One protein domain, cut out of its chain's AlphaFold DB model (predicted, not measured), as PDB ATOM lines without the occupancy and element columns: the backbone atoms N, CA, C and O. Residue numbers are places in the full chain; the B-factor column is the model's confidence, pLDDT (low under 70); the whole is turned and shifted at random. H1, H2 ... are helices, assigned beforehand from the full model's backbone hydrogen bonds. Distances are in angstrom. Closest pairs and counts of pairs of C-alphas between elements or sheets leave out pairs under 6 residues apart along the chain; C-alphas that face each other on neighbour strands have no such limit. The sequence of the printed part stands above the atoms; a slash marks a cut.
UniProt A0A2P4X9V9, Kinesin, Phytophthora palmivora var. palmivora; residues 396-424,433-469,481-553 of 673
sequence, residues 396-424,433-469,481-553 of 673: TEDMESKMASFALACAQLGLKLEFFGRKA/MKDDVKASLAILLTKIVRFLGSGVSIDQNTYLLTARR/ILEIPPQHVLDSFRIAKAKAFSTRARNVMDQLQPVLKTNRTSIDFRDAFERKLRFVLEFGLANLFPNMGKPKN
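AT A GLANCE: This is residues 396 to 424, 433 to 469 and 481 to 553 of the 673 residues of the protein "Kinesin" of Phytophthora palmivora var. palmivora (UniProt A0A2P4X9V9). Four long helices form two layers: H1 and H2 side by side, crossed by the hairpin H3 and H4. The printed part has 139 residues with four named helices, H1 to H4 along the chain, and no named strand: all helix. It is only just compact, close to loose, with radius of gyration of the C-alphas 16.9 A and spans of 60 by 30 by 26 A.

IN THESE COORDINATES: H2, residues 433 to 466, measures 48.5 A from first to last C-alpha. H1, residues 396 to 422, measures 39.1 A from C-alpha 396 at (-2.938, -53.310, -28.456). H3, residues 487 to 512, measures 38.2 A. H4, residues 520 to 544, measures 36.5 A to C-alpha 544 at (-15.796, -36.302, -27.075).

HOW THE PARTS SIT: H2, with residues 434 to 448 alone, touches H1 at a shallow tilt of 30 degrees, opposite ways; closest C-alphas Leu 413 and Val 437, 6.5 A. H1, with residues 403 to 415 alone, touches H3, with residues 501 to 512 alone, at a steep tilt of 61 degrees; closest C-alphas Ala 407 and Ala 505, 4.5 A. In H2 and H4 every O i to N i+4 pair is within hydrogen-bond range, in H1 22 of 23, in H3 21 of 22.

THE WHOLE: Residues 425 to 432 and 470 to 480 are not printed; the gaps between C-alphas are 11.7 A and 10.7 A. The link H3 to H4 is short. pLDDT is under 70 in 43 residues, among them 544 to 553.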
ATOM      1  N   THR A 396      -3.446 -53.912 -29.704       52.19
ATOM      2  CA  THR A 396      -2.938 -53.310 -28.456       52.19
ATOM      3  C   THR A 396      -1.435 -53.005 -28.512       52.19
ATOM      4  O   THR A 396      -0.988 -52.038 -27.892       52.19
ATOM      5  N   GLU A 397      -0.664 -53.747 -29.315       55.62
ATOM      6  CA  GLU A 397       0.766 -53.489 -29.557       55.62
ATOM      7  C   GLU A 397       1.018 -52.185 -30.337       55.62
ATOM      8  O   GLU A 397       1.968 -51.452 -30.042       55.62
ATOM      9  N   ASP A 398       0.136 -51.820 -31.272       63.62
ATOM     10  CA  ASP A 398       0.257 -50.577 -32.046       63.62
ATOM     11  C   ASP A 398      -0.197 -49.353 -31.221       63.62
ATOM     12  O   ASP A 398       0.302 -48.238 -31.404       63.62
ATOM     13  N   MET A 399      -1.081 -49.542 -30.228       69.94
ATOM     14  CA  MET A 399      -1.493 -48.464 -29.319       69.94
ATOM     15  C   MET A 399      -0.365 -47.989 -28.396       69.94
ATOM     16  O   MET A 399      -0.180 -46.781 -28.241       69.94
ATOM     17  N   GLU A 400       0.393 -48.899 -27.781       76.44
ATOM     18  CA  GLU A 400       1.510 -48.537 -26.894       76.44
ATOM     19  C   GLU A 400       2.605 -47.787 -27.681       76.44
ATOM     20  O   GLU A 400       3.094 -46.744 -27.232       76.44
ATOM     21  N   SER A 401       2.910 -48.261 -28.897       78.62
ATOM     22  CA  SER A 401       3.872 -47.650 -29.825       78.62
ATOM     23  C   SER A 401       3.434 -46.253 -30.287       78.62
ATOM     24  O   SER A 401       4.185 -45.276 -30.161       78.62
ATOM     25  N   LYS A 402       2.175 -46.097 -30.726       80.62
ATOM     26  CA  LYS A 402       1.605 -44.787 -31.090       80.62
ATOM     27  C   LYS A 402       1.534 -43.841 -29.898       80.62
ATOM     28  O   LYS A 402       1.856 -42.662 -30.039       80.62
ATOM     29  N   MET A 403       1.179 -44.335 -28.710       82.31
ATOM     30  CA  MET A 403       1.164 -43.540 -27.480       82.31
ATOM     31  C   MET A 403       2.563 -43.028 -27.121       82.31
ATOM     32  O   MET A 403       2.706 -41.860 -26.753       82.31
ATOM     33  N   ALA A 404       3.596 -43.863 -27.262       84.06
ATOM     34  CA  ALA A 404       4.987 -43.465 -27.060       84.06
ATOM     35  C   ALA A 404       5.450 -42.432 -28.104       84.06
ATOM     36  O   ALA A 404       6.044 -41.417 -27.737       84.06
ATOM     37  N   SER A 405       5.110 -42.627 -29.383       86.06
ATOM     38  CA  SER A 405       5.415 -41.684 -30.470       86.06
ATOM     39  C   SER A 405       4.737 -40.320 -30.270       86.06
ATOM     40  O   SER A 405       5.375 -39.270 -30.379       86.06
ATOM     41  N   PHE A 406       3.461 -40.307 -29.873       88.50
ATOM     42  CA  PHE A 406       2.749 -39.073 -29.541       88.50
ATOM     43  C   PHE A 406       3.329 -38.374 -28.312       88.50
ATOM     44  O   PHE A 406       3.476 -37.150 -28.322       88.50
ATOM     45  N   ALA A 407       3.689 -39.127 -27.269       87.06
ATOM     46  CA  ALA A 407       4.346 -38.574 -26.089       87.06
ATOM     47  C   ALA A 407       5.699 -37.939 -26.450       87.06
ATOM     48  O   ALA A 407       5.995 -36.839 -25.984       87.06
ATOM     49  N   LEU A 408       6.473 -38.574 -27.337       88.31
ATOM     50  CA  LEU A 408       7.738 -38.057 -27.859       88.31
ATOM     51  C   LEU A 408       7.554 -36.763 -28.660       88.31
ATOM     52  O   LEU A 408       8.233 -35.772 -28.390       88.31
ATOM     53  N   ALA A 409       6.603 -36.727 -29.595       87.25
ATOM     54  CA  ALA A 409       6.308 -35.529 -30.379       87.25
ATOM     55  C   ALA A 409       5.814 -34.366 -29.492       87.25
ATOM     56  O   ALA A 409       6.240 -33.219 -29.661       87.25
ATOM     57  N   CYS A 410       4.973 -34.654 -28.492       88.06
ATOM     58  CA  CYS A 410       4.545 -33.668 -27.498       88.06
ATOM     59  C   CYS A 410       5.709 -33.155 -26.648       88.06
ATOM     60  O   CYS A 410       5.794 -31.950 -26.411       88.06
ATOM     61  N   ALA A 411       6.608 -34.040 -26.215       86.38
ATOM     62  CA  ALA A 411       7.791 -33.685 -25.442       86.38
ATOM     63  C   ALA A 411       8.738 -32.775 -26.238       86.38
ATOM     64  O   ALA A 411       9.168 -31.739 -25.733       86.38
ATOM     65  N   GLN A 412       9.003 -33.098 -27.506       85.81
ATOM     66  CA  GLN A 412       9.837 -32.283 -28.395       85.81
ATOM     67  C   GLN A 412       9.253 -30.879 -28.616       85.81
ATOM     68  O   GLN A 412       9.985 -29.888 -28.560       85.81
ATOM     69  N   LEU A 413       7.936 -30.765 -28.831       85.94
ATOM     70  CA  LEU A 413       7.264 -29.464 -28.946       85.94
ATOM     71  C   LEU A 413       7.255 -28.704 -27.610       85.94
ATOM     72  O   LEU A 413       7.457 -27.491 -27.599       85.94
ATOM     73  N   GLY A 414       7.090 -29.407 -26.486       83.19
ATOM     74  CA  GLY A 414       7.200 -28.842 -25.140       83.19
ATOM     75  C   GLY A 414       8.582 -28.246 -24.863       83.19
ATOM     76  O   GLY A 414       8.677 -27.113 -24.398       83.19
ATOM     77  N   LEU A 415       9.656 -28.954 -25.227       83.06
ATOM     78  CA  LEU A 415      11.038 -28.477 -25.094       83.06
ATOM     79  C   LEU A 415      11.340 -27.304 -26.037       83.06
ATOM     80  O   LEU A 415      12.003 -26.345 -25.640       83.06
ATOM     81  N   LYS A 416      10.795 -27.310 -27.261       82.81
ATOM     82  CA  LYS A 416      10.861 -26.140 -28.156       82.81
ATOM     83  C   LYS A 416      10.183 -24.922 -27.517       82.81
ATOM     84  O   LYS A 416      10.756 -23.834 -27.530       82.81
ATOM     85  N   LEU A 417       9.010 -25.090 -26.899       82.19
ATOM     86  CA  LEU A 417       8.338 -24.014 -26.159       82.19
ATOM     87  C   LEU A 417       9.133 -23.551 -24.929       82.19
ATOM     88  O   LEU A 417       9.115 -22.357 -24.635       82.19
ATOM     89  N   GLU A 418       9.839 -24.451 -24.241       79.56
ATOM     90  CA  GLU A 418      10.752 -24.109 -23.139       79.56
ATOM     91  C   GLU A 418      11.896 -23.207 -23.635       79.56
ATOM     92  O   GLU A 418      12.172 -22.153 -23.057       79.56
ATOM     93  N   PHE A 419      12.514 -23.580 -24.761       75.06
ATOM     94  CA  PHE A 419      13.615 -22.843 -25.382       75.06
ATOM     95  C   PHE A 419      13.190 -21.447 -25.863       75.06
ATOM     96  O   PHE A 419      13.862 -20.454 -25.574       75.06
ATOM     97  N   PHE A 420      12.036 -21.344 -26.532       69.44
ATOM     98  CA  PHE A 420      11.478 -20.056 -26.960       69.44
ATOM     99  C   PHE A 420      10.904 -19.237 -25.794       69.44
ATOM    100  O   PHE A 420      10.843 -18.011 -25.870       69.44
ATOM    101  N   GLY A 421      10.507 -19.884 -24.696       62.12
ATOM    102  CA  GLY A 421      10.076 -19.227 -23.463       62.12
ATOM    103  C   GLY A 421      11.219 -18.514 -22.737       62.12
ATOM    104  O   GLY A 421      11.008 -17.424 -22.214       62.12
ATOM    105  N   ARG A 422      12.434 -19.082 -22.763       58.94
ATOM    106  CA  ARG A 422      13.633 -18.502 -22.127       58.94
ATOM    107  C   ARG A 422      14.181 -17.257 -22.837       58.94
ATOM    108  O   ARG A 422      14.781 -16.421 -22.174       58.94
ATOM    109  N   LYS A 423      13.986 -17.115 -24.156       51.47
ATOM    110  CA  LYS A 423      14.519 -15.983 -24.950       51.47
ATOM    111  C   LYS A 423      13.546 -14.805 -25.135       51.47
ATOM    112  O   LYS A 423      13.936 -13.789 -25.695       51.47
ATOM    113  N   ALA A 424      12.300 -14.920 -24.673       48.34
ATOM    114  CA  ALA A 424      11.225 -13.963 -24.968       48.34
ATOM    115  C   ALA A 424      10.948 -12.928 -23.857       48.34
ATOM    116  O   ALA A 424       9.847 -12.386 -23.798       48.34
ATOM    117  N   MET A 433       7.689 -18.172 -35.064       57.66
ATOM    118  CA  MET A 433       8.048 -19.549 -34.698       57.66
ATOM    119  C   MET A 433       7.373 -20.067 -33.412       57.66
ATOM    120  O   MET A 433       7.163 -21.269 -33.261       57.66
ATOM    121  N   LYS A 434       7.028 -19.198 -32.451       64.31
ATOM    122  CA  LYS A 434       6.358 -19.600 -31.200       64.31
ATOM    123  C   LYS A 434       4.890 -19.942 -31.438       64.31
ATOM    124  O   LYS A 434       4.364 -20.837 -30.774       64.31
ATOM    125  N   ASP A 435       4.235 -19.236 -32.352       67.81
ATOM    126  CA  ASP A 435       2.833 -19.477 -32.680       67.81
ATOM    127  C   ASP A 435       2.683 -20.678 -33.622       67.81
ATOM    128  O   ASP A 435       1.774 -21.480 -33.412       67.81
ATOM    129  N   ASP A 436       3.664 -20.932 -34.493       75.19
ATOM    130  CA  ASP A 436       3.745 -22.165 -35.289       75.19
ATOM    131  C   ASP A 436       3.918 -23.419 -34.416       75.19
ATOM    132  O   ASP A 436       3.273 -24.451 -34.640       75.19
ATOM    133  N   VAL A 437       4.745 -23.340 -33.364       79.06
ATOM    134  CA  VAL A 437       4.931 -24.447 -32.409       79.06
ATOM    135  C   VAL A 437       3.661 -24.679 -31.583       79.06
ATOM    136  O   VAL A 437       3.299 -25.830 -31.337       79.06
ATOM    137  N   LYS A 438       2.942 -23.620 -31.185       79.50
ATOM    138  CA  LYS A 438       1.637 -23.759 -30.511       79.50
ATOM    139  C   LYS A 438       0.567 -24.336 -31.438       79.50
ATOM    140  O   LYS A 438      -0.200 -25.177 -30.981       79.50
ATOM    141  N   ALA A 439       0.510 -23.917 -32.701       79.56
ATOM    142  CA  ALA A 439      -0.426 -24.449 -33.692       79.56
ATOM    143  C   ALA A 439      -0.151 -25.933 -33.972       79.56
ATOM    144  O   ALA A 439      -1.062 -26.760 -33.917       79.56
ATOM    145  N   SER A 440       1.123 -26.294 -34.147       80.38
ATOM    146  CA  SER A 440       1.564 -27.687 -34.287       80.38
ATOM    147  C   SER A 440       1.216 -28.523 -33.052       80.38
ATOM    148  O   SER A 440       0.724 -29.644 -33.183       80.38
ATOM    149  N   LEU A 441       1.401 -27.967 -31.847       85.06
ATOM    150  CA  LEU A 441       0.997 -28.618 -30.602       85.06
ATOM    151  C   LEU A 441      -0.527 -28.771 -30.520       85.06
ATOM    152  O   LEU A 441      -0.992 -29.830 -30.127       85.06
ATOM    153  N   ALA A 442      -1.314 -27.774 -30.920       82.00
ATOM    154  CA  ALA A 442      -2.773 -27.865 -30.919       82.00
ATOM    155  C   ALA A 442      -3.281 -28.970 -31.862       82.00
ATOM    156  O   ALA A 442      -4.091 -29.797 -31.445       82.00
ATOM    157  N   ILE A 443      -2.750 -29.042 -33.089       79.56
ATOM    158  CA  ILE A 443      -3.075 -30.097 -34.063       79.56
ATOM    159  C   ILE A 443      -2.713 -31.476 -33.499       79.56
ATOM    160  O   ILE A 443      -3.505 -32.419 -33.586       79.56
ATOM    161  N   LEU A 444      -1.529 -31.596 -32.891       83.94
ATOM    162  CA  LEU A 444      -1.080 -32.834 -32.263       83.94
ATOM    163  C   LEU A 444      -1.983 -33.226 -31.086       83.94
ATOM    164  O   LEU A 444      -2.395 -34.379 -30.991       83.94
ATOM    165  N   LEU A 445      -2.368 -32.271 -30.237       84.00
ATOM    166  CA  LEU A 445      -3.269 -32.505 -29.111       84.00
ATOM    167  C   LEU A 445      -4.662 -32.934 -29.566       84.00
ATOM    168  O   LEU A 445      -5.245 -33.805 -28.935       84.00
ATOM    169  N   THR A 446      -5.188 -32.410 -30.674       78.06
ATOM    170  CA  THR A 446      -6.454 -32.904 -31.240       78.06
ATOM    171  C   THR A 446      -6.353 -34.372 -31.658       78.06
ATOM    172  O   THR A 446      -7.267 -35.152 -31.383       78.06
ATOM    173  N   LYS A 447      -5.237 -34.775 -32.281       82.06
ATOM    174  CA  LYS A 447      -4.989 -36.181 -32.643       82.06
ATOM    175  C   LYS A 447      -4.866 -37.064 -31.401       82.06
ATOM    176  O   LYS A 447      -5.494 -38.117 -31.345       82.06
ATOM    177  N   ILE A 448      -4.139 -36.598 -30.388       82.94
ATOM    178  CA  ILE A 448      -3.966 -37.300 -29.111       82.94
ATOM    179  C   ILE A 448      -5.293 -37.440 -28.370       82.94
ATOM    180  O   ILE A 448      -5.576 -38.510 -27.856       82.94
ATOM    181  N   VAL A 449      -6.131 -36.404 -28.332       81.44
ATOM    182  CA  VAL A 449      -7.449 -36.456 -27.680       81.44
ATOM    183  C   VAL A 449      -8.350 -37.493 -28.348       81.44
ATOM    184  O   VAL A 449      -8.990 -38.267 -27.645       81.44
ATOM    185  N   ARG A 450      -8.360 -37.578 -29.685       80.25
ATOM    186  CA  ARG A 450      -9.105 -38.631 -30.400       80.25
ATOM    187  C   ARG A 450      -8.552 -40.027 -30.117       80.25
ATOM    188  O   ARG A 450      -9.324 -40.934 -29.834       80.25
ATOM    189  N   PHE A 451      -7.229 -40.176 -30.142       82.69
ATOM    190  CA  PHE A 451      -6.551 -41.447 -29.878       82.69
ATOM    191  C   PHE A 451      -6.732 -41.933 -28.428       82.69
ATOM    192  O   PHE A 451      -7.020 -43.097 -28.177       82.69
ATOM    193  N   LEU A 452      -6.613 -41.042 -27.445       82.06
ATOM    194  CA  LEU A 452      -6.904 -41.365 -26.049       82.06
ATOM    195  C   LEU A 452      -8.404 -41.602 -25.836       82.06
ATOM    196  O   LEU A 452      -8.765 -42.408 -24.987       82.06
ATOM    197  N   GLY A 453      -9.266 -40.936 -26.609       81.44
ATOM    198  CA  GLY A 453     -10.713 -41.139 -26.593       81.44
ATOM    199  C   GLY A 453     -11.097 -42.567 -26.959       81.44
ATOM    200  O   GLY A 453     -11.882 -43.174 -26.236       81.44
ATOM    201  N   SER A 454     -10.486 -43.136 -28.000       78.00
ATOM    202  CA  SER A 454     -10.709 -44.540 -28.353       78.00
ATOM    203  C   SER A 454     -10.176 -45.493 -27.276       78.00
ATOM    204  O   SER A 454     -10.873 -46.425 -26.892       78.00
ATOM    205  N   GLY A 455      -9.015 -45.201 -26.679       77.75
ATOM    206  CA  GLY A 455      -8.502 -45.958 -25.530       77.75
ATOM    207  C   GLY A 455      -9.396 -45.897 -24.282       77.75
ATOM    208  O   GLY A 455      -9.499 -46.881 -23.556       77.75
ATOM    209  N   VAL A 456     -10.067 -44.768 -24.032       79.25
ATOM    210  CA  VAL A 456     -11.082 -44.651 -22.971       79.25
ATOM    211  C   VAL A 456     -12.316 -45.485 -23.320       79.25
ATOM    212  O   VAL A 456     -12.809 -46.191 -22.449       79.25
ATOM    213  N   SER A 457     -12.795 -45.458 -24.567       73.44
ATOM    214  CA  SER A 457     -13.925 -46.293 -25.004       73.44
ATOM    215  C   SER A 457     -13.638 -47.790 -24.855       73.44
ATOM    216  O   SER A 457     -14.517 -48.538 -24.435       73.44
ATOM    217  N   ILE A 458     -12.406 -48.225 -25.140       75.06
ATOM    218  CA  ILE A 458     -11.983 -49.614 -24.920       75.06
ATOM    219  C   ILE A 458     -12.071 -49.966 -23.437       75.06
ATOM    220  O   ILE A 458     -12.764 -50.916 -23.101       75.06
ATOM    221  N   ASP A 459     -11.460 -49.178 -22.547       74.31
ATOM    222  CA  ASP A 459     -11.521 -49.436 -21.102       74.31
ATOM    223  C   ASP A 459     -12.976 -49.462 -20.585       74.31
ATOM    224  O   ASP A 459     -13.329 -50.284 -19.737       74.31
ATOM    225  N   GLN A 460     -13.844 -48.594 -21.120       73.56
ATOM    226  CA  GLN A 460     -15.275 -48.575 -20.802       73.56
ATOM    227  C   GLN A 460     -15.991 -49.846 -21.268       73.56
ATOM    228  O   GLN A 460     -16.787 -50.406 -20.514       73.56
ATOM    229  N   ASN A 461     -15.697 -50.319 -22.479       67.81
ATOM    230  CA  ASN A 461     -16.258 -51.547 -23.034       67.81
ATOM    231  C   ASN A 461     -15.727 -52.785 -22.309       67.81
ATOM    232  O   ASN A 461     -16.501 -53.674 -21.969       67.81
ATOM    233  N   THR A 462     -14.438 -52.824 -21.976       72.69
ATOM    234  CA  THR A 462     -13.858 -53.875 -21.139       72.69
ATOM    235  C   THR A 462     -14.534 -53.896 -19.773       72.69
ATOM    236  O   THR A 462     -14.930 -54.967 -19.321       72.69
ATOM    237  N   TYR A 463     -14.755 -52.740 -19.140       70.75
ATOM    238  CA  TYR A 463     -15.501 -52.652 -17.882       70.75
ATOM    239  C   TYR A 463     -16.959 -53.117 -18.030       70.75
ATOM    240  O   TYR A 463     -17.462 -53.840 -17.176       70.75
ATOM    241  N   LEU A 464     -17.637 -52.745 -19.119       65.62
ATOM    242  CA  LEU A 464     -18.993 -53.206 -19.445       65.62
ATOM    243  C   LEU A 464     -19.074 -54.731 -19.613       65.62
ATOM    244  O   LEU A 464     -20.049 -55.327 -19.168       65.62
ATOM    245  N   LEU A 465     -18.059 -55.345 -20.223       64.31
ATOM    246  CA  LEU A 465     -18.014 -56.779 -20.521       64.31
ATOM    247  C   LEU A 465     -17.512 -57.635 -19.346       64.31
ATOM    248  O   LEU A 465     -17.861 -58.809 -19.256       64.31
ATOM    249  N   THR A 466     -16.704 -57.074 -18.441       63.34
ATOM    250  CA  THR A 466     -16.098 -57.816 -17.315       63.34
ATOM    251  C   THR A 466     -16.789 -57.586 -15.973       63.34
ATOM    252  O   THR A 466     -16.733 -58.457 -15.102       63.34
ATOM    253  N   ALA A 467     -17.475 -56.456 -15.775       56.88
ATOM    254  CA  ALA A 467     -18.251 -56.234 -14.563       56.88
ATOM    255  C   ALA A 467     -19.525 -57.094 -14.604       56.88
ATOM    256  O   ALA A 467     -20.449 -56.803 -15.360       56.88
ATOM    257  N   ARG A 468     -19.599 -58.140 -13.769       50.03
ATOM    258  CA  ARG A 468     -20.852 -58.868 -13.493       50.03
ATOM    259  C   ARG A 468     -21.893 -57.876 -12.964       50.03
ATOM    260  O   ARG A 468     -21.872 -57.540 -11.782       50.03
ATOM    261  N   ARG A 469     -22.775 -57.376 -13.830       55.62
ATOM    262  CA  ARG A 469     -23.874 -56.494 -13.420       55.62
ATOM    263  C   ARG A 469     -25.063 -57.322 -12.939       55.62
ATOM    264  O   ARG A 469     -25.373 -58.330 -13.577       55.62
ATOM    265  N   ILE A 481     -33.114 -54.607 -18.671       48.50
ATOM    266  CA  ILE A 481     -32.671 -53.213 -18.631       48.50
ATOM    267  C   ILE A 481     -31.188 -53.221 -18.247       48.50
ATOM    268  O   ILE A 481     -30.829 -53.444 -17.091       48.50
ATOM    269  N   LEU A 482     -30.303 -52.996 -19.224       53.16
ATOM    270  CA  LEU A 482     -28.887 -52.751 -18.945       53.16
ATOM    271  C   LEU A 482     -28.746 -51.391 -18.253       53.16
ATOM    272  O   LEU A 482     -28.833 -50.340 -18.888       53.16
ATOM    273  N   GLU A 483     -28.521 -51.412 -16.943       51.22
ATOM    274  CA  GLU A 483     -28.270 -50.212 -16.151       51.22
ATOM    275  C   GLU A 483     -27.020 -49.478 -16.681       51.22
ATOM    276  O   GLU A 483     -25.970 -50.091 -16.909       51.22
ATOM    277  N   ILE A 484     -27.134 -48.168 -16.928       55.78
ATOM    278  CA  ILE A 484     -26.056 -47.314 -17.460       55.78
ATOM    279  C   ILE A 484     -24.888 -47.295 -16.447       55.78
ATOM    280  O   ILE A 484     -25.143 -47.177 -15.249       55.78
ATOM    281  N   PRO A 485     -23.606 -47.409 -16.869       58.22
ATOM    282  CA  PRO A 485     -22.486 -47.425 -15.927       58.22
ATOM    283  C   PRO A 485     -22.462 -46.156 -15.052       58.22
ATOM    284  O   PRO A 485     -22.678 -45.061 -15.581       58.22
ATOM    285  N   PRO A 486     -22.135 -46.255 -13.749       66.75
ATOM    286  CA  PRO A 486     -22.093 -45.096 -12.865       66.75
ATOM    287  C   PRO A 486     -21.130 -44.021 -13.386       66.75
ATOM    288  O   PRO A 486     -19.950 -44.284 -13.623       66.75
ATOM    289  N   GLN A 487     -21.622 -42.787 -13.514       64.94
ATOM    290  CA  GLN A 487     -20.920 -41.652 -14.125       64.94
ATOM    291  C   GLN A 487     -19.478 -41.449 -13.620       64.94
ATOM    292  O   GLN A 487     -18.560 -41.190 -14.396       64.94
ATOM    293  N   HIS A 488     -19.269 -41.625 -12.312       69.62
ATOM    294  CA  HIS A 488     -17.977 -41.438 -11.651       69.62
ATOM    295  C   HIS A 488     -16.905 -42.452 -12.092       69.62
ATOM    296  O   HIS A 488     -15.714 -42.144 -12.046       69.62
ATOM    297  N   VAL A 489     -17.305 -43.646 -12.544       70.56
ATOM    298  CA  VAL A 489     -16.391 -44.672 -13.073       70.56
ATOM    299  C   VAL A 489     -15.902 -44.273 -14.464       70.56
ATOM    300  O   VAL A 489     -14.728 -44.414 -14.785       70.56
ATOM    301  N   LEU A 490     -16.779 -43.697 -15.283       69.31
ATOM    302  CA  LEU A 490     -16.440 -43.273 -16.641       69.31
ATOM    303  C   LEU A 490     -15.544 -42.026 -16.641       69.31
ATOM    304  O   LEU A 490     -14.656 -41.904 -17.488       69.31
ATOM    305  N   ASP A 491     -15.715 -41.149 -15.652       74.94
ATOM    306  CA  ASP A 491     -14.821 -40.013 -15.421       74.94
ATOM    307  C   ASP A 491     -13.442 -40.441 -14.899       74.94
ATOM    308  O   ASP A 491     -12.430 -39.842 -15.277       74.94
ATOM    309  N   SER A 492     -13.360 -41.507 -14.093       78.88
ATOM    310  CA  SER A 492     -12.079 -41.988 -13.559       78.88
ATOM    311  C   SER A 492     -11.158 -42.538 -14.658       78.88
ATOM    312  O   SER A 492      -9.964 -42.228 -14.642       78.88
ATOM    313  N   PHE A 493     -11.698 -43.232 -15.671       80.62
ATOM    314  CA  PHE A 493     -10.926 -43.702 -16.833       80.62
ATOM    315  C   PHE A 493     -10.317 -42.549 -17.640       80.62
ATOM    316  O   PHE A 493      -9.137 -42.587 -17.999       80.62
ATOM    317  N   ARG A 494     -11.083 -41.473 -17.871       82.88
ATOM    318  CA  ARG A 494     -10.600 -40.275 -18.585       82.88
ATOM    319  C   ARG A 494      -9.453 -39.609 -17.837       82.88
ATOM    320  O   ARG A 494      -8.406 -39.335 -18.423       82.88
ATOM    321  N   ILE A 495      -9.650 -39.373 -16.538       84.06
ATOM    322  CA  ILE A 495      -8.660 -38.732 -15.668       84.06
ATOM    323  C   ILE A 495      -7.394 -39.594 -15.588       84.06
ATOM    324  O   ILE A 495      -6.282 -39.068 -15.671       84.06
ATOM    325  N   ALA A 496      -7.543 -40.917 -15.474       83.94
ATOM    326  CA  ALA A 496      -6.425 -41.851 -15.425       83.94
ATOM    327  C   ALA A 496      -5.603 -41.842 -16.725       83.94
ATOM    328  O   ALA A 496      -4.380 -41.705 -16.657       83.94
ATOM    329  N   LYS A 497      -6.244 -41.907 -17.902       84.44
ATOM    330  CA  LYS A 497      -5.548 -41.887 -19.206       84.44
ATOM    331  C   LYS A 497      -4.879 -40.545 -19.490       84.44
ATOM    332  O   LYS A 497      -3.723 -40.523 -19.909       84.44
ATOM    333  N   ALA A 498      -5.558 -39.430 -19.212       85.94
ATOM    334  CA  ALA A 498      -4.972 -38.099 -19.373       85.94
ATOM    335  C   ALA A 498      -3.740 -37.906 -18.472       85.94
ATOM    336  O   ALA A 498      -2.718 -37.397 -18.934       85.94
ATOM    337  N   LYS A 499      -3.811 -38.369 -17.214       87.56
ATOM    338  CA  LYS A 499      -2.685 -38.351 -16.268       87.56
ATOM    339  C   LYS A 499      -1.538 -39.257 -16.722       87.56
ATOM    340  O   LYS A 499      -0.389 -38.827 -16.719       87.56
ATOM    341  N   ALA A 500      -1.831 -40.490 -17.131       86.31
ATOM    342  CA  ALA A 500      -0.816 -41.432 -17.600       86.31
ATOM    343  C   ALA A 500      -0.061 -40.884 -18.822       86.31
ATOM    344  O   ALA A 500       1.171 -40.930 -18.859       86.31
ATOM    345  N   PHE A 501      -0.781 -40.291 -19.780       90.38
ATOM    346  CA  PHE A 501      -0.172 -39.664 -20.949       90.38
ATOM    347  C   PHE A 501       0.675 -38.441 -20.575       90.38
ATOM    348  O   PHE A 501       1.809 -38.322 -21.037       90.38
ATOM    349  N   SER A 502       0.169 -37.542 -19.718       88.50
ATOM    350  CA  SER A 502       0.910 -36.337 -19.322       88.50
ATOM    351  C   SER A 502       2.206 -36.670 -18.582       88.50
ATOM    352  O   SER A 502       3.248 -36.081 -18.868       88.50
ATOM    353  N   THR A 503       2.166 -37.662 -17.690       87.94
ATOM    354  CA  THR A 503       3.349 -38.134 -16.963       87.94
ATOM    355  C   THR A 503       4.337 -38.832 -17.900       87.94
ATOM    356  O   THR A 503       5.543 -38.619 -17.793       87.94
ATOM    357  N   ARG A 504       3.853 -39.593 -18.890       88.69
ATOM    358  CA  ARG A 504       4.715 -40.197 -19.915       88.69
ATOM    359  C   ARG A 504       5.402 -39.136 -20.779       88.69
ATOM    360  O   ARG A 504       6.611 -39.213 -20.968       88.69
ATOM    361  N   ALA A 505       4.676 -38.121 -21.249       86.62
ATOM    362  CA  ALA A 505       5.257 -37.016 -22.015       86.62
ATOM    363  C   ALA A 505       6.333 -36.267 -21.211       86.62
ATOM    364  O   ALA A 505       7.389 -35.942 -21.749       86.62
ATOM    365  N   ARG A 506       6.107 -36.055 -19.909       86.12
ATOM    366  CA  ARG A 506       7.111 -35.478 -19.009       86.12
ATOM    367  C   ARG A 506       8.365 -36.342 -18.894       86.12
ATOM    368  O   ARG A 506       9.462 -35.821 -19.069       86.12
ATOM    369  N   ASN A 507       8.211 -37.644 -18.660       87.06
ATOM    370  CA  ASN A 507       9.351 -38.559 -18.572       87.06
ATOM    371  C   ASN A 507      10.187 -38.531 -19.859       87.06
ATOM    372  O   ASN A 507      11.412 -38.526 -19.799       87.06
ATOM    373  N   VAL A 508       9.536 -38.438 -21.023       88.12
ATOM    374  CA  VAL A 508      10.231 -38.312 -22.310       88.12
ATOM    375  C   VAL A 508      10.938 -36.956 -22.451       88.12
ATOM    376  O   VAL A 508      12.051 -36.910 -22.965       88.12
ATOM    377  N   MET A 509      10.365 -35.851 -21.954       84.00
ATOM    378  CA  MET A 509      11.076 -34.559 -21.897       84.00
ATOM    379  C   MET A 509      12.341 -34.642 -21.036       84.00
ATOM    380  O   MET A 509      13.383 -34.104 -21.416       84.00
ATOM    381  N   ASP A 510      12.258 -35.327 -19.896       84.69
ATOM    382  CA  ASP A 510      13.381 -35.523 -18.977       84.69
ATOM    383  C   ASP A 510      14.459 -36.450 -19.560       84.69
ATOM    384  O   ASP A 510      15.642 -36.221 -19.318       84.69
ATOM    385  N   GLN A 511      14.083 -37.420 -20.397       84.50
ATOM    386  CA  GLN A 511      15.023 -38.260 -21.149       84.50
ATOM    387  C   GLN A 511      15.699 -37.512 -22.306       84.50
ATOM    388  O   GLN A 511      16.907 -37.631 -22.489       84.50
ATOM    389  N   LEU A 512      14.937 -36.736 -23.086       82.88
ATOM    390  CA  LEU A 512      15.459 -35.992 -24.239       82.88
ATOM    391  C   LEU A 512      16.399 -34.856 -23.833       82.88
ATOM    392  O   LEU A 512      17.355 -34.555 -24.544       82.88
ATOM    393  N   GLN A 513      16.113 -34.199 -22.711       79.00
ATOM    394  CA  GLN A 513      16.960 -33.146 -22.177       79.00
ATOM    395  C   GLN A 513      16.978 -33.241 -20.646       79.00
ATOM    396  O   GLN A 513      16.106 -32.648 -19.998       79.00
ATOM    397  N   PRO A 514      17.950 -33.958 -20.054       72.50
ATOM    398  CA  PRO A 514      18.020 -34.142 -18.612       72.50
ATOM    399  C   PRO A 514      18.233 -32.804 -17.905       72.50
ATOM    400  O   PRO A 514      19.164 -32.051 -18.201       72.50
ATOM    401  N   VAL A 515      17.347 -32.490 -16.960       65.25
ATOM    402  CA  VAL A 515      17.475 -31.287 -16.134       65.25
ATOM    403  C   VAL A 515      18.467 -31.584 -15.018       65.25
ATOM    404  O   VAL A 515      18.214 -32.426 -14.156       65.25
ATOM    405  N   LEU A 516      19.595 -30.877 -14.995       63.59
ATOM    406  CA  LEU A 516      20.443 -30.840 -13.805       63.59
ATOM    407  C   LEU A 516      19.601 -30.293 -12.642       63.59
ATOM    408  O   LEU A 516      18.966 -29.248 -12.793       63.59
ATOM    409  N   LYS A 517      19.600 -30.970 -11.483       58.16
ATOM    410  CA  LYS A 517      18.755 -30.650 -10.303       58.16
ATOM    411  C   LYS A 517      18.850 -29.189  -9.815       58.16
ATOM    412  O   LYS A 517      18.036 -28.759  -9.007       58.16
ATOM    413  N   THR A 518      19.824 -28.426 -10.300       53.59
ATOM    414  CA  THR A 518      20.085 -27.019  -9.979       53.59
ATOM    415  C   THR A 518      19.286 -26.012 -10.824       53.59
ATOM    416  O   THR A 518      19.182 -24.849 -10.438       53.59
ATOM    417  N   ASN A 519      18.680 -26.410 -11.950       69.50
ATOM    418  CA  ASN A 519      17.989 -25.486 -12.862       69.50
ATOM    419  C   ASN A 519      16.479 -25.405 -12.571       69.50
ATOM    420  O   ASN A 519      15.644 -25.950 -13.298       69.50
ATOM    421  N   ARG A 520      16.137 -24.694 -11.489       75.69
ATOM    422  CA  ARG A 520      14.763 -24.535 -10.972       75.69
ATOM    423  C   ARG A 520      13.749 -24.073 -12.026       75.69
ATOM    424  O   ARG A 520      12.623 -24.550 -12.038       75.69
ATOM    425  N   THR A 521      14.156 -23.216 -12.961       75.44
ATOM    426  CA  THR A 521      13.261 -22.664 -13.994       75.44
ATOM    427  C   THR A 521      12.824 -23.693 -15.040       75.44
ATOM    428  O   THR A 521      11.693 -23.622 -15.519       75.44
ATOM    429  N   SER A 522      13.672 -24.672 -15.379       78.25
ATOM    430  CA  SER A 522      13.285 -25.795 -16.253       78.25
ATOM    431  C   SER A 522      12.307 -26.733 -15.562       78.25
ATOM    432  O   SER A 522      11.326 -27.154 -16.171       78.25
ATOM    433  N   ILE A 523      12.551 -27.025 -14.283       80.00
ATOM    434  CA  ILE A 523      11.680 -27.882 -13.473       80.00
ATOM    435  C   ILE A 523      10.285 -27.246 -13.383       80.00
ATOM    436  O   ILE A 523       9.303 -27.865 -13.789       80.00
ATOM    437  N   ASP A 524      10.219 -25.963 -13.011       81.12
ATOM    438  CA  ASP A 524       8.962 -25.213 -12.901       81.12
ATOM    439  C   ASP A 524       8.198 -25.135 -14.242       81.12
ATOM    440  O   ASP A 524       6.964 -25.223 -14.265       81.12
ATOM    441  N   PHE A 525       8.903 -24.991 -15.375       85.12
ATOM    442  CA  PHE A 525       8.273 -24.994 -16.700       85.12
ATOM    443  C   PHE A 525       7.679 -26.360 -17.045       85.12
ATOM    444  O   PHE A 525       6.523 -26.425 -17.466       85.12
ATOM    445  N   ARG A 526       8.431 -27.447 -16.854       85.44
ATOM    446  CA  ARG A 526       7.971 -28.811 -17.158       85.44
ATOM    447  C   ARG A 526       6.808 -29.224 -16.257       85.44
ATOM    448  O   ARG A 526       5.822 -29.762 -16.756       85.44
ATOM    449  N   ASP A 527       6.847 -28.843 -14.978       84.12
ATOM    450  CA  ASP A 527       5.728 -28.970 -14.034       84.12
ATOM    451  C   ASP A 527       4.477 -28.205 -14.487       84.12
ATOM    452  O   ASP A 527       3.343 -28.672 -14.337       84.12
ATOM    453  N   ALA A 528       4.650 -26.987 -15.001       82.31
ATOM    454  CA  ALA A 528       3.544 -26.193 -15.526       82.31
ATOM    455  C   ALA A 528       3.013 -26.748 -16.857       82.31
ATOM    456  O   ALA A 528       1.806 -26.684 -17.104       82.31
ATOM    457  N   PHE A 529       3.891 -27.290 -17.702       85.50
ATOM    458  CA  PHE A 529       3.541 -27.894 -18.982       85.50
ATOM    459  C   PHE A 529       2.746 -29.184 -18.788       85.50
ATOM    460  O   PHE A 529       1.669 -29.297 -19.364       85.50
ATOM    461  N   GLU A 530       3.188 -30.095 -17.914       88.31
ATOM    462  CA  GLU A 530       2.450 -31.325 -17.593       88.31
ATOM    463  C   GLU A 530       1.037 -31.013 -17.082       88.31
ATOM    464  O   GLU A 530       0.060 -31.580 -17.568       88.31
ATOM    465  N   ARG A 531       0.897 -30.062 -16.147       85.81
ATOM    466  CA  ARG A 531      -0.418 -29.674 -15.609       85.81
ATOM    467  C   ARG A 531      -1.345 -29.100 -16.678       85.81
ATOM    468  O   ARG A 531      -2.530 -29.428 -16.698       85.81
ATOM    469  N   LYS A 532      -0.822 -28.251 -17.567       84.62
ATOM    470  CA  LYS A 532      -1.603 -27.685 -18.679       84.62
ATOM    471  C   LYS A 532      -1.975 -28.750 -19.704       84.62
ATOM    472  O   LYS A 532      -3.116 -28.772 -20.149       84.62
ATOM    473  N   LEU A 533      -1.038 -29.632 -20.042       86.38
ATOM    474  CA  LEU A 533      -1.257 -30.758 -20.944       86.38
ATOM    475  C   LEU A 533      -2.370 -31.658 -20.404       86.38
ATOM    476  O   LEU A 533      -3.345 -31.914 -21.103       86.38
ATOM    477  N   ARG A 534      -2.275 -32.047 -19.132       88.00
ATOM    478  CA  ARG A 534      -3.286 -32.851 -18.451       88.00
ATOM    479  C   ARG A 534      -4.667 -32.201 -18.494       88.00
ATOM    480  O   ARG A 534      -5.622 -32.857 -18.886       88.00
ATOM    481  N   PHE A 535      -4.767 -30.912 -18.169       84.69
ATOM    482  CA  PHE A 535      -6.040 -30.188 -18.217       84.69
ATOM    483  C   PHE A 535      -6.653 -30.167 -19.625       84.69
ATOM    484  O   PHE A 535      -7.847 -30.414 -19.785       84.69
ATOM    485  N   VAL A 536      -5.845 -29.893 -20.654       84.38
ATOM    486  CA  VAL A 536      -6.326 -29.861 -22.045       84.38
ATOM    487  C   VAL A 536      -6.815 -31.238 -22.490       84.38
ATOM    488  O   VAL A 536      -7.831 -31.323 -23.177       84.38
ATOM    489  N   LEU A 537      -6.137 -32.310 -22.077       86.00
ATOM    490  CA  LEU A 537      -6.546 -33.677 -22.390       86.00
ATOM    491  C   LEU A 537      -7.811 -34.088 -21.629       86.00
ATOM    492  O   LEU A 537      -8.727 -34.617 -22.249       86.00
ATOM    493  N   GLU A 538      -7.916 -33.793 -20.330       83.94
ATOM    494  CA  GLU A 538      -9.128 -34.057 -19.537       83.94
ATOM    495  C   GLU A 538     -10.346 -33.314 -20.118       83.94
ATOM    496  O   GLU A 538     -11.414 -33.903 -20.297       83.94
ATOM    497  N   PHE A 539     -10.179 -32.042 -20.492       81.81
ATOM    498  CA  PHE A 539     -11.238 -31.245 -21.114       81.81
ATOM    499  C   PHE A 539     -11.585 -31.722 -22.532       81.81
ATOM    500  O   PHE A 539     -12.757 -31.797 -22.900       81.81
ATOM    501  N   GLY A 540     -10.575 -32.059 -23.338       78.12
ATOM    502  CA  GLY A 540     -10.759 -32.579 -24.691       78.12
ATOM    503  C   GLY A 540     -11.499 -33.916 -24.706       78.12
ATOM    504  O   GLY A 540     -12.425 -34.091 -25.495       78.12
ATOM    505  N   LEU A 541     -11.146 -34.823 -23.793       80.00
ATOM    506  CA  LEU A 541     -11.801 -36.122 -23.642       80.00
ATOM    507  C   LEU A 541     -13.242 -35.984 -23.146       80.00
ATOM    508  O   LEU A 541     -14.112 -36.688 -23.641       80.00
ATOM    509  N   ALA A 542     -13.533 -35.051 -22.237       76.56
ATOM    510  CA  ALA A 542     -14.910 -34.797 -21.807       76.56
ATOM    511  C   ALA A 542     -15.815 -34.313 -22.959       76.56
ATOM    512  O   ALA A 542     -16.977 -34.699 -23.033       76.56
ATOM    513  N   ASN A 543     -15.283 -33.518 -23.896       73.19
ATOM    514  CA  ASN A 543     -16.056 -33.028 -25.045       73.19
ATOM    515  C   ASN A 543     -16.327 -34.092 -26.120       73.19
ATOM    516  O   ASN A 543     -17.266 -33.929 -26.894       73.19
ATOM    517  N   LEU A 544     -15.536 -35.169 -26.178       65.81
ATOM    518  CA  LEU A 544     -15.796 -36.302 -27.075       65.81
ATOM    519  C   LEU A 544     -16.990 -37.157 -26.617       65.81
ATOM    520  O   LEU A 544     -17.555 -37.888 -27.423       65.81
ATOM    521  N   PHE A 545     -17.412 -37.027 -25.355       63.53
ATOM    522  CA  PHE A 545     -18.534 -37.767 -24.773       63.53
ATOM    523  C   PHE A 545     -19.583 -36.792 -24.196       63.53
ATOM    524  O   PHE A 545     -19.651 -36.600 -22.980       63.53
ATOM    525  N   PRO A 546     -20.421 -36.160 -25.043       50.34
ATOM    526  CA  PRO A 546     -21.273 -35.024 -24.665       50.34
ATOM    527  C   PRO A 546     -22.354 -35.325 -23.612       50.34
ATOM    528  O   PRO A 546     -22.842 -34.399 -22.968       50.34
ATOM    529  N   ASN A 547     -22.680 -36.596 -23.367       50.78
ATOM    530  CA  ASN A 547     -23.682 -36.995 -22.371       50.78
ATOM    531  C   ASN A 547     -23.155 -37.013 -20.921       50.78
ATOM    532  O   ASN A 547     -23.881 -37.414 -20.020       50.78
ATOM    533  N   MET A 548     -21.899 -36.611 -20.678       51.09
ATOM    534  CA  MET A 548     -21.141 -37.098 -19.518       51.09
ATOM    535  C   MET A 548     -20.445 -36.023 -18.670       51.09
ATOM    536  O   MET A 548     -19.340 -36.262 -18.188       51.09
ATOM    537  N   GLY A 549     -21.095 -34.871 -18.471       49.31
ATOM    538  CA  GLY A 549     -20.682 -33.843 -17.505       49.31
ATOM    539  C   GLY A 549     -19.436 -33.031 -17.900       49.31
ATOM    540  O   GLY A 549     -18.456 -33.542 -18.430       49.31
ATOM    541  N   LYS A 550     -19.456 -31.717 -17.640       53.06
ATOM    542  CA  LYS A 550     -18.297 -30.837 -17.882       53.06
ATOM    543  C   LYS A 550     -17.317 -30.920 -16.700       53.06
ATOM    544  O   LYS A 550     -17.769 -30.799 -15.559       53.06
ATOM    545  N   PRO A 551     -15.997 -31.047 -16.926       49.62
ATOM    546  CA  PRO A 551     -15.024 -31.061 -15.838       49.62
ATOM    547  C   PRO A 551     -14.993 -29.707 -15.113       49.62
ATOM    548  O   PRO A 551     -15.047 -28.644 -15.739       49.62
ATOM    549  N   LYS A 552     -14.908 -29.735 -13.776       52.00
ATOM    550  CA  LYS A 552     -14.746 -28.525 -12.954       52.00
ATOM    551  C   LYS A 552     -13.367 -27.914 -13.213       52.00
ATOM    552  O   LYS A 552     -12.351 -28.598 -13.131       52.00
ATOM    553  N   ASN A 553     -13.344 -26.614 -13.509       44.19
ATOM    554  CA  ASN A 553     -12.116 -25.845 -13.717       44.19
ATOM    555  C   ASN A 553     -11.191 -25.979 -12.488       44.19
ATOM    556  O   ASN A 553     -11.684 -25.846 -11.363       44.19
TER     557      ASN A 553